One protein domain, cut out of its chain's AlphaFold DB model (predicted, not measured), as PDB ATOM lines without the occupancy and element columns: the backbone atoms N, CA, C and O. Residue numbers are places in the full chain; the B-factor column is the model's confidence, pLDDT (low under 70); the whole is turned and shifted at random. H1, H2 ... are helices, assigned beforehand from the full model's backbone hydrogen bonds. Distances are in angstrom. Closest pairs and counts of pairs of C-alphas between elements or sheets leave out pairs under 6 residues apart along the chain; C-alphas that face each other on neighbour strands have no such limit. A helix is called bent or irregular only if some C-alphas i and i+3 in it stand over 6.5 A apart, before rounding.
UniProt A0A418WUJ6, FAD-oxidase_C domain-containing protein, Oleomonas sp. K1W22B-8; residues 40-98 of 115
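What this domain is: This is residues 40 to 98 of the 115 residues of the protein "FAD-oxidase_C domain-containing protein" of Oleomonas sp. K1W22B-8 (UniProt A0A418WUJ6). An open zigzag of helices spreads out as a loose M: H2 and H4 are the two splayed legs, and the shorter, irregular H3 sits between them. The little helix H1 and the start of H2 stand free at one end, and residues 88 to 98, mostly of H4, stand free at the other; a long loop, residues 60 to 71, folds back from H2 to H3. The printed part has 59 residues with four named helices, H1 to H4 in order, and no named strand: the class is all helix. The whole is loose, with a radius of gyration of the C-alphas of 13.9 A, and elongated, spanning 46 by 24 by 19 A.

How they stand to each other: Start at H1, residues 40 to 43, and H2, residues 46 to 59, which meet only through their link. Next look at H3, residues 72 to 81: it is close to H2 but not clearly touching, the closest C-alphas being those of His 58 and Tyr 81, 6.8 A apart. Their lines stand at a steep tilt of 36 degrees, only just steep, the same way. H4, residues 84 to 97, is close to H3 but not clearly touching, with the C-alphas of Thr 79 and Leu 87 closest at 7.9 A, at a steep tilt of 48 degrees, opposite ways. H2 and H4 are apart. In H2 and H4 every O i to N i+4 pair is within hydrogen-bond range; in H3 2 of 6 are, beside 4 of 7 O i to N i+3 pairs, and H1 is too short for an i+4 pair.

Where its parts are: Find C-alpha 40 at (-54.135, -54.724, -59.439), where H1 begins; it is 5.4 A long. H2 runs 20.1 A from C-alpha 46 to C-alpha 59 at (-50.621, -51.005, -30.045). H3 is 15.2 A long and irregular: C-alphas 73 and 76 are 7.6 A apart. H4 runs 20.3 A to C-alpha 97 at (-19.818, -41.595, -35.265).

The domain as a whole: The two C-alphas farthest apart are those of Arg 41 and Ala 96, 46.0 A. The printed part has no cut. The link from H2 to H3 is long; the other two are tight. The model's pLDDT is under 70 at residues 40 to 43 and 61 to 82, and the mean of the printed part is 70.2.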
ATOM      1  N   GLY A  40     -54.259 -56.167 -59.153       60.59
ATOM      2  CA  GLY A  40     -54.135 -54.724 -59.439       60.59
ATOM      3  C   GLY A  40     -54.905 -53.796 -58.484       60.59
ATOM      4  O   GLY A  40     -54.426 -52.716 -58.154       60.59
ATOM      5  N   ARG A  41     -56.062 -54.237 -57.966       61.38
ATOM      6  CA  ARG A  41     -56.888 -53.447 -57.031       61.38
ATOM      7  C   ARG A  41     -56.317 -53.409 -55.607       61.38
ATOM      8  O   ARG A  41     -56.530 -52.438 -54.891       61.38
ATOM      9  N   LEU A  42     -55.590 -54.456 -55.213       60.94
ATOM     10  CA  LEU A  42     -54.953 -54.567 -53.896       60.94
ATOM     11  C   LEU A  42     -53.672 -53.725 -53.818       60.94
ATOM     12  O   LEU A  42     -53.399 -53.113 -52.787       60.94
ATOM     13  N   HIS A  43     -52.940 -53.614 -54.930       62.16
ATOM     14  CA  HIS A  43     -51.737 -52.777 -55.015       62.16
ATOM     15  C   HIS A  43     -52.050 -51.291 -54.779       62.16
ATOM     16  O   HIS A  43     -51.316 -50.604 -54.075       62.16
ATOM     17  N   ALA A  44     -53.185 -50.801 -55.291       71.31
ATOM     18  CA  ALA A  44     -53.599 -49.407 -55.114       71.31
ATOM     19  C   ALA A  44     -53.899 -49.031 -53.647       71.31
ATOM     20  O   ALA A  44     -53.767 -47.870 -53.279       71.31
ATOM     21  N   ARG A  45     -54.276 -50.005 -52.804       74.31
ATOM     22  CA  ARG A  45     -54.613 -49.796 -51.380       74.31
ATOM     23  C   ARG A  45     -53.551 -50.320 -50.418       74.31
ATOM     24  O   ARG A  45     -53.791 -50.426 -49.220       74.31
ATOM     25  N   THR A  46     -52.369 -50.668 -50.925       77.31
ATOM     26  CA  THR A  46     -51.316 -51.272 -50.098       77.31
ATOM     27  C   THR A  46     -50.832 -50.326 -48.996       77.31
ATOM     28  O   THR A  46     -50.507 -50.795 -47.913       77.31
ATOM     29  N   GLN A  47     -50.831 -49.009 -49.236       70.94
ATOM     30  CA  GLN A  47     -50.467 -48.006 -48.225       70.94
ATOM     31  C   GLN A  47     -51.468 -47.971 -47.063       70.94
ATOM     32  O   GLN A  47     -51.077 -48.171 -45.923       70.94
ATOM     33  N   GLU A  48     -52.759 -47.826 -47.358       76.81
ATOM     34  CA  GLU A  48     -53.826 -47.796 -46.347       76.81
ATOM     35  C   GLU A  48     -53.851 -49.078 -45.496       76.81
ATOM     36  O   GLU A  48     -54.001 -49.037 -44.279       76.81
ATOM     37  N   PHE A  49     -53.644 -50.236 -46.129       78.19
ATOM     38  CA  PHE A  49     -53.578 -51.509 -45.413       78.19
ATOM     39  C   PHE A  49     -52.328 -51.614 -44.526       78.19
ATOM     40  O   PHE A  49     -52.404 -52.147 -43.419       78.19
ATOM     41  N   ALA A  50     -51.187 -51.103 -44.995       77.50
ATOM     42  CA  ALA A  50     -49.956 -51.075 -44.217       77.50
ATOM     43  C   ALA A  50     -50.109 -50.201 -42.965       77.50
ATOM     44  O   ALA A  50     -49.721 -50.646 -41.892       77.50
ATOM     45  N   GLU A  51     -50.739 -49.028 -43.072       77.12
ATOM     46  CA  GLU A  51     -50.982 -48.143 -41.924       77.12
ATOM     47  C   GLU A  51     -51.815 -48.829 -40.834       77.12
ATOM     48  O   GLU A  51     -51.390 -48.880 -39.683       77.12
ATOM     49  N   ILE A  52     -52.931 -49.467 -41.199       81.62
ATOM     50  CA  ILE A  52     -53.792 -50.181 -40.239       81.62
ATOM     51  C   ILE A  52     -53.022 -51.302 -39.524       81.62
ATOM     52  O   ILE A  52     -53.134 -51.479 -38.309       81.62
ATOM     53  N   VAL A  53     -52.235 -52.079 -40.270       81.38
ATOM     54  CA  VAL A  53     -51.452 -53.188 -39.706       81.38
ATOM     55  C   VAL A  53     -50.323 -52.669 -38.816       81.38
ATOM     56  O   VAL A  53     -50.073 -53.245 -37.756       81.38
ATOM     57  N   HIS A  54     -49.648 -51.592 -39.216       79.06
ATOM     58  CA  HIS A  54     -48.587 -50.967 -38.433       79.06
ATOM     59  C   HIS A  54     -49.135 -50.376 -37.126       79.06
ATOM     60  O   HIS A  54     -48.547 -50.612 -36.070       79.06
ATOM     61  N   ASP A  55     -50.294 -49.716 -37.167       75.81
ATOM     62  CA  ASP A  55     -50.970 -49.166 -35.989       75.81
ATOM     63  C   ASP A  55     -51.370 -50.255 -34.994       75.81
ATOM     64  O   ASP A  55     -51.126 -50.123 -33.793       75.81
ATOM     65  N   LEU A  56     -51.941 -51.361 -35.481       80.31
ATOM     66  CA  LEU A  56     -52.269 -52.513 -34.641       80.31
ATOM     67  C   LEU A  56     -51.003 -53.130 -34.041       80.31
ATOM     68  O   LEU A  56     -50.935 -53.354 -32.837       80.31
ATOM     69  N   THR A  57     -49.974 -53.356 -34.857       79.81
ATOM     70  CA  THR A  57     -48.697 -53.919 -34.394       79.81
ATOM     71  C   THR A  57     -48.076 -53.047 -33.302       79.81
ATOM     72  O   THR A  57     -47.618 -53.574 -32.290       79.81
ATOM     73  N   HIS A  58     -48.122 -51.721 -33.461       74.44
ATOM     74  CA  HIS A  58     -47.621 -50.777 -32.469       74.44
ATOM     75  C   HIS A  58     -48.424 -50.809 -31.161       74.44
ATOM     76  O   HIS A  58     -47.830 -50.829 -30.086       74.44
ATOM     77  N   GLN A  59     -49.759 -50.890 -31.232       73.94
ATOM     78  CA  GLN A  59     -50.621 -51.005 -30.045       73.94
ATOM     79  C   GLN A  59     -50.308 -52.247 -29.201       73.94
ATOM     80  O   GLN A  59     -50.388 -52.195 -27.976       73.94
ATOM     81  N   PHE A  60     -49.909 -53.348 -29.839       75.12
ATOM     82  CA  PHE A  60     -49.503 -54.576 -29.154       75.12
ATOM     83  C   PHE A  60     -48.007 -54.615 -28.789       75.12
ATOM     84  O   PHE A  60     -47.508 -55.660 -28.374       75.12
ATOM     85  N   GLY A  61     -47.278 -53.501 -28.926       66.31
ATOM     86  CA  GLY A  61     -45.850 -53.413 -28.597       66.31
ATOM     87  C   GLY A  61     -44.931 -54.178 -29.557       66.31
ATOM     88  O   GLY A  61     -43.776 -54.446 -29.225       66.31
ATOM     89  N   GLY A  62     -45.431 -54.554 -30.734       67.69
ATOM     90  CA  GLY A  62     -44.655 -55.203 -31.785       67.69
ATOM     91  C   GLY A  62     -43.811 -54.208 -32.584       67.69
ATOM     92  O   GLY A  62     -44.098 -53.010 -32.640       67.69
ATOM     93  N   SER A  63     -42.768 -54.706 -33.249       63.25
ATOM     94  CA  SER A  63     -41.948 -53.907 -34.161       63.25
ATOM     95  C   SER A  63     -42.421 -54.062 -35.611       63.25
ATOM     96  O   SER A  63     -42.681 -55.157 -36.100       63.25
ATOM     97  N   ILE A  64     -42.497 -52.944 -36.336       67.31
ATOM     98  CA  ILE A  64     -42.939 -52.875 -37.748       67.31
ATOM     99  C   ILE A  64     -41.850 -53.372 -38.731       67.31
ATOM    100  O   ILE A  64     -42.034 -53.445 -39.950       67.31
ATOM    101  N   SER A  65     -40.676 -53.704 -38.204       62.47
ATOM    102  CA  SER A  65     -39.495 -54.113 -38.953       62.47
ATOM    103  C   SER A  65     -38.733 -55.147 -38.127       62.47
ATOM    104  O   SER A  65     -37.907 -54.777 -37.295       62.47
ATOM    105  N   ALA A  66     -39.014 -56.435 -38.348       58.50
ATOM    106  CA  ALA A  66     -38.321 -57.528 -37.660       58.50
ATOM    107  C   ALA A  66     -36.898 -57.764 -38.214       58.50
ATOM    108  O   ALA A  66     -35.968 -57.988 -37.448       58.50
ATOM    109  N   GLU A  67     -36.714 -57.658 -39.535       51.69
ATOM    110  CA  GLU A  67     -35.458 -58.038 -40.219       51.69
ATOM    111  C   GLU A  67     -35.136 -57.193 -41.464       51.69
ATOM    112  O   GLU A  67     -33.972 -56.956 -41.786       51.69
ATOM    113  N   HIS A  68     -36.158 -56.652 -42.131       49.28
ATOM    114  CA  HIS A  68     -35.998 -55.672 -43.202       49.28
ATOM    115  C   HIS A  68     -36.123 -54.265 -42.627       49.28
ATOM    116  O   HIS A  68     -37.233 -53.766 -42.459       49.28
ATOM    117  N   GLY A  69     -34.978 -53.646 -42.327       52.25
ATOM    118  CA  GLY A  69     -34.892 -52.306 -41.748       52.25
ATOM    119  C   GLY A  69     -35.800 -51.263 -42.412       52.25
ATOM    120  O   GLY A  69     -36.171 -51.358 -43.584       52.25
ATOM    121  N   LEU A  70     -36.114 -50.219 -41.648       58.94
ATOM    122  CA  LEU A  70     -36.918 -49.069 -42.055       58.94
ATOM    123  C   LEU A  70     -36.251 -48.384 -43.263       58.94
ATOM    124  O   LEU A  70     -35.288 -47.633 -43.138       58.94
ATOM    125  N   GLY A  71     -36.678 -48.733 -44.474       54.28
ATOM    126  CA  GLY A  71     -36.156 -48.144 -45.704       54.28
ATOM    127  C   GLY A  71     -36.484 -46.646 -45.833       54.28
ATOM    128  O   GLY A  71     -36.992 -46.013 -44.919       54.28
ATOM    129  N   ARG A  72     -36.276 -46.074 -47.034       49.16
ATOM    130  CA  ARG A  72     -36.647 -44.664 -47.322       49.16
ATOM    131  C   ARG A  72     -38.160 -44.435 -47.255       49.16
ATOM    132  O   ARG A  72     -38.590 -43.321 -47.016       49.16
ATOM    133  N   LEU A  73     -38.934 -45.499 -47.469       54.03
ATOM    134  CA  LEU A  73     -40.396 -45.481 -47.479       54.03
ATOM    135  C   LEU A  73     -41.011 -45.362 -46.077       54.03
ATOM    136  O   LEU A  73     -42.171 -45.004 -45.975       54.03
ATOM    137  N   LYS A  74     -40.250 -45.651 -45.011       55.25
ATOM    138  CA  LYS A  74     -40.752 -45.662 -43.625       55.25
ATOM    139  C   LYS A  74     -40.158 -44.545 -42.760       55.25
ATOM    140  O   LYS A  74     -40.305 -44.571 -41.546       55.25
ATOM    141  N   VAL A  75     -39.480 -43.558 -43.357       60.41
ATOM    142  CA  VAL A  75     -38.844 -42.457 -42.604       60.41
ATOM    143  C   VAL A  75     -39.885 -41.599 -41.880       60.41
ATOM    144  O   VAL A  75     -39.662 -41.203 -40.740       60.41
ATOM    145  N   ASP A  76     -41.054 -41.395 -42.485       61.00
ATOM    146  CA  ASP A  76     -42.146 -40.652 -41.848       61.00
ATOM    147  C   ASP A  76     -42.855 -41.488 -40.764       61.00
ATOM    148  O   ASP A  76     -43.295 -40.963 -39.743       61.00
ATOM    149  N   GLU A  77     -42.894 -42.815 -40.928       59.81
ATOM    150  CA  GLU A  77     -43.404 -43.761 -39.924       59.81
ATOM    151  C   GLU A  77     -42.510 -43.834 -38.678       59.81
ATOM    152  O   GLU A  77     -43.012 -44.006 -37.571       59.81
ATOM    153  N   ILE A  78     -41.196 -43.630 -38.821       61.19
ATOM    154  CA  ILE A  78     -40.263 -43.593 -37.684       61.19
ATOM    155  C   ILE A  78     -40.673 -42.529 -36.664       61.19
ATOM    156  O   ILE A  78     -40.592 -42.776 -35.465       61.19
ATOM    157  N   THR A  79     -41.148 -41.373 -37.124       62.22
ATOM    158  CA  THR A  79     -41.602 -40.298 -36.230       62.22
ATOM    159  C   THR A  79     -42.923 -40.645 -35.537       62.22
ATOM    160  O   THR A  79     -43.180 -40.152 -34.443       62.22
ATOM    161  N   ARG A  80     -43.752 -41.502 -36.150       64.88
ATOM    162  CA  ARG A  80     -45.045 -41.940 -35.601       64.88
ATOM    163  C   ARG A  80     -44.904 -43.054 -34.561       64.88
ATOM    164  O   ARG A  80     -45.632 -43.042 -33.578       64.88
ATOM    165  N   TYR A  81     -43.983 -43.995 -34.770       62.28
ATOM    166  CA  TYR A  81     -43.905 -45.226 -33.969       62.28
ATOM    167  C   TYR A  81     -42.710 -45.302 -33.015       62.28
ATOM    168  O   TYR A  81     -42.692 -46.165 -32.138       62.28
ATOM    169  N   HIS A  82     -41.704 -44.434 -33.157       65.62
ATOM    170  CA  HIS A  82     -40.622 -44.338 -32.177       65.62
ATOM    171  C   HIS A  82     -40.836 -43.161 -31.232       65.62
ATOM    172  O   HIS A  82     -41.252 -42.075 -31.633       65.62
ATOM    173  N   SER A  83     -40.496 -43.370 -29.960       70.88
ATOM    174  CA  SER A  83     -40.528 -42.299 -28.966       70.88
ATOM    175  C   SER A  83     -39.516 -41.200 -29.306       70.88
ATOM    176  O   SER A  83     -38.434 -41.460 -29.840       70.88
ATOM    177  N   THR A  84     -39.833 -39.961 -28.934       70.94
ATOM    178  CA  THR A  84     -38.936 -38.805 -29.106       70.94
ATOM    179  C   THR A  84     -37.571 -39.025 -28.449       70.94
ATOM    180  O   THR A  84     -36.548 -38.654 -29.021       70.94
ATOM    181  N   VAL A  85     -37.537 -39.711 -27.302       78.00
ATOM    182  CA  VAL A  85     -36.307 -40.069 -26.576       78.00
ATOM    183  C   VAL A  85     -35.438 -41.037 -27.381       78.00
ATOM    184  O   VAL A  85     -34.223 -40.859 -27.468       78.00
ATOM    185  N   GLU A  86     -36.042 -42.050 -27.999       75.06
ATOM    186  CA  GLU A  86     -35.315 -43.017 -28.822       75.06
ATOM    187  C   GLU A  86     -34.743 -42.361 -30.088       75.06
ATOM    188  O   GLU A  86     -33.614 -42.652 -30.491       75.06
ATOM    189  N   LEU A  87     -35.491 -41.434 -30.692       75.88
ATOM    190  CA  LEU A  87     -35.028 -40.654 -31.841       75.88
ATOM    191  C   LEU A  87     -33.848 -39.750 -31.476       75.88
ATOM    192  O   LEU A  87     -32.860 -39.706 -32.211       75.88
ATOM    193  N   ASP A  88     -33.905 -39.080 -30.327       79.88
ATOM    194  CA  ASP A  88     -32.807 -38.243 -29.843       79.88
ATOM    195  C   ASP A  88     -31.563 -39.056 -29.484       79.88
ATOM    196  O   ASP A  88     -30.442 -38.636 -29.780       79.88
ATOM    197  N   LEU A  89     -31.731 -40.256 -28.924       84.38
ATOM    198  CA  LEU A  89     -30.614 -41.166 -28.691       84.38
ATOM    199  C   LEU A  89     -29.959 -41.592 -30.013       84.38
ATOM    200  O   LEU A  89     -28.740 -41.489 -30.158       84.38
ATOM    201  N   LYS A  90     -30.759 -41.996 -31.009       80.56
ATOM    202  CA  LYS A  90     -30.266 -42.347 -32.353       80.56
ATOM    203  C   LYS A  90     -29.526 -41.175 -33.012       80.56
ATOM    204  O   LYS A  90     -28.486 -41.393 -33.633       80.56
ATOM    205  N   ARG A  91     -30.005 -39.934 -32.833       81.19
ATOM    206  CA  ARG A  91     -29.325 -38.702 -33.290       81.19
ATOM    207  C   ARG A  91     -27.960 -38.520 -32.646       81.19
ATOM    208  O   ARG A  91     -26.985 -38.329 -33.364       81.19
ATOM    209  N   ARG A  92     -27.882 -38.615 -31.318       83.19
ATOM    210  CA  ARG A  92     -26.626 -38.440 -30.569       83.19
ATOM    211  C   ARG A  92     -25.594 -39.500 -30.936       83.19
ATOM    212  O   ARG A  92     -24.435 -39.171 -31.158       83.19
ATOM    213  N   ILE A  93     -26.029 -40.753 -31.074       86.06
ATOM    214  CA  ILE A  93     -25.166 -41.845 -31.530       86.06
ATOM    215  C   ILE A  93     -24.670 -41.558 -32.954       86.06
ATOM    216  O   ILE A  93     -23.466 -41.604 -33.196       86.06
ATOM    217  N   LYS A  94     -25.555 -41.191 -33.893       82.06
ATOM    218  CA  LYS A  94     -25.137 -40.862 -35.265       82.06
ATOM    219  C   LYS A  94     -24.158 -39.688 -35.305       82.06
ATOM    220  O   LYS A  94     -23.181 -39.780 -36.031       82.06
ATOM    221  N   GLN A  95     -24.371 -38.629 -34.526       83.00
ATOM    222  CA  GLN A  95     -23.441 -37.494 -34.468       83.00
ATOM    223  C   GLN A  95     -22.070 -37.874 -33.897       83.00
ATOM    224  O   GLN A  95     -21.061 -37.362 -34.372       83.00
ATOM    225  N   ALA A  96     -22.019 -38.783 -32.918       84.69
ATOM    226  CA  ALA A  96     -20.757 -39.248 -32.347       84.69
ATOM    227  C   ALA A  96     -19.895 -40.018 -33.364       84.69
ATOM    228  O   ALA A  96     -18.673 -39.894 -33.349       84.69
ATOM    229  N   PHE A  97     -20.523 -40.791 -34.258       83.44
ATOM    230  CA  PHE A  97     -19.818 -41.595 -35.265       83.44
ATOM    231  C   PHE A  97     -19.690 -40.913 -36.636       83.44
ATOM    232  O   PHE A  97     -18.766 -41.213 -37.387       83.44
ATOM    233  N   ASP A  98     -20.600 -40.005 -36.979       83.81
ATOM    234  CA  ASP A  98     -20.705 -39.372 -38.295       83.81
ATOM    235  C   ASP A  98     -21.036 -37.871 -38.172       83.81
ATOM    236  O   ASP A  98     -22.125 -37.429 -38.554       83.81
TER     237      ASP A  98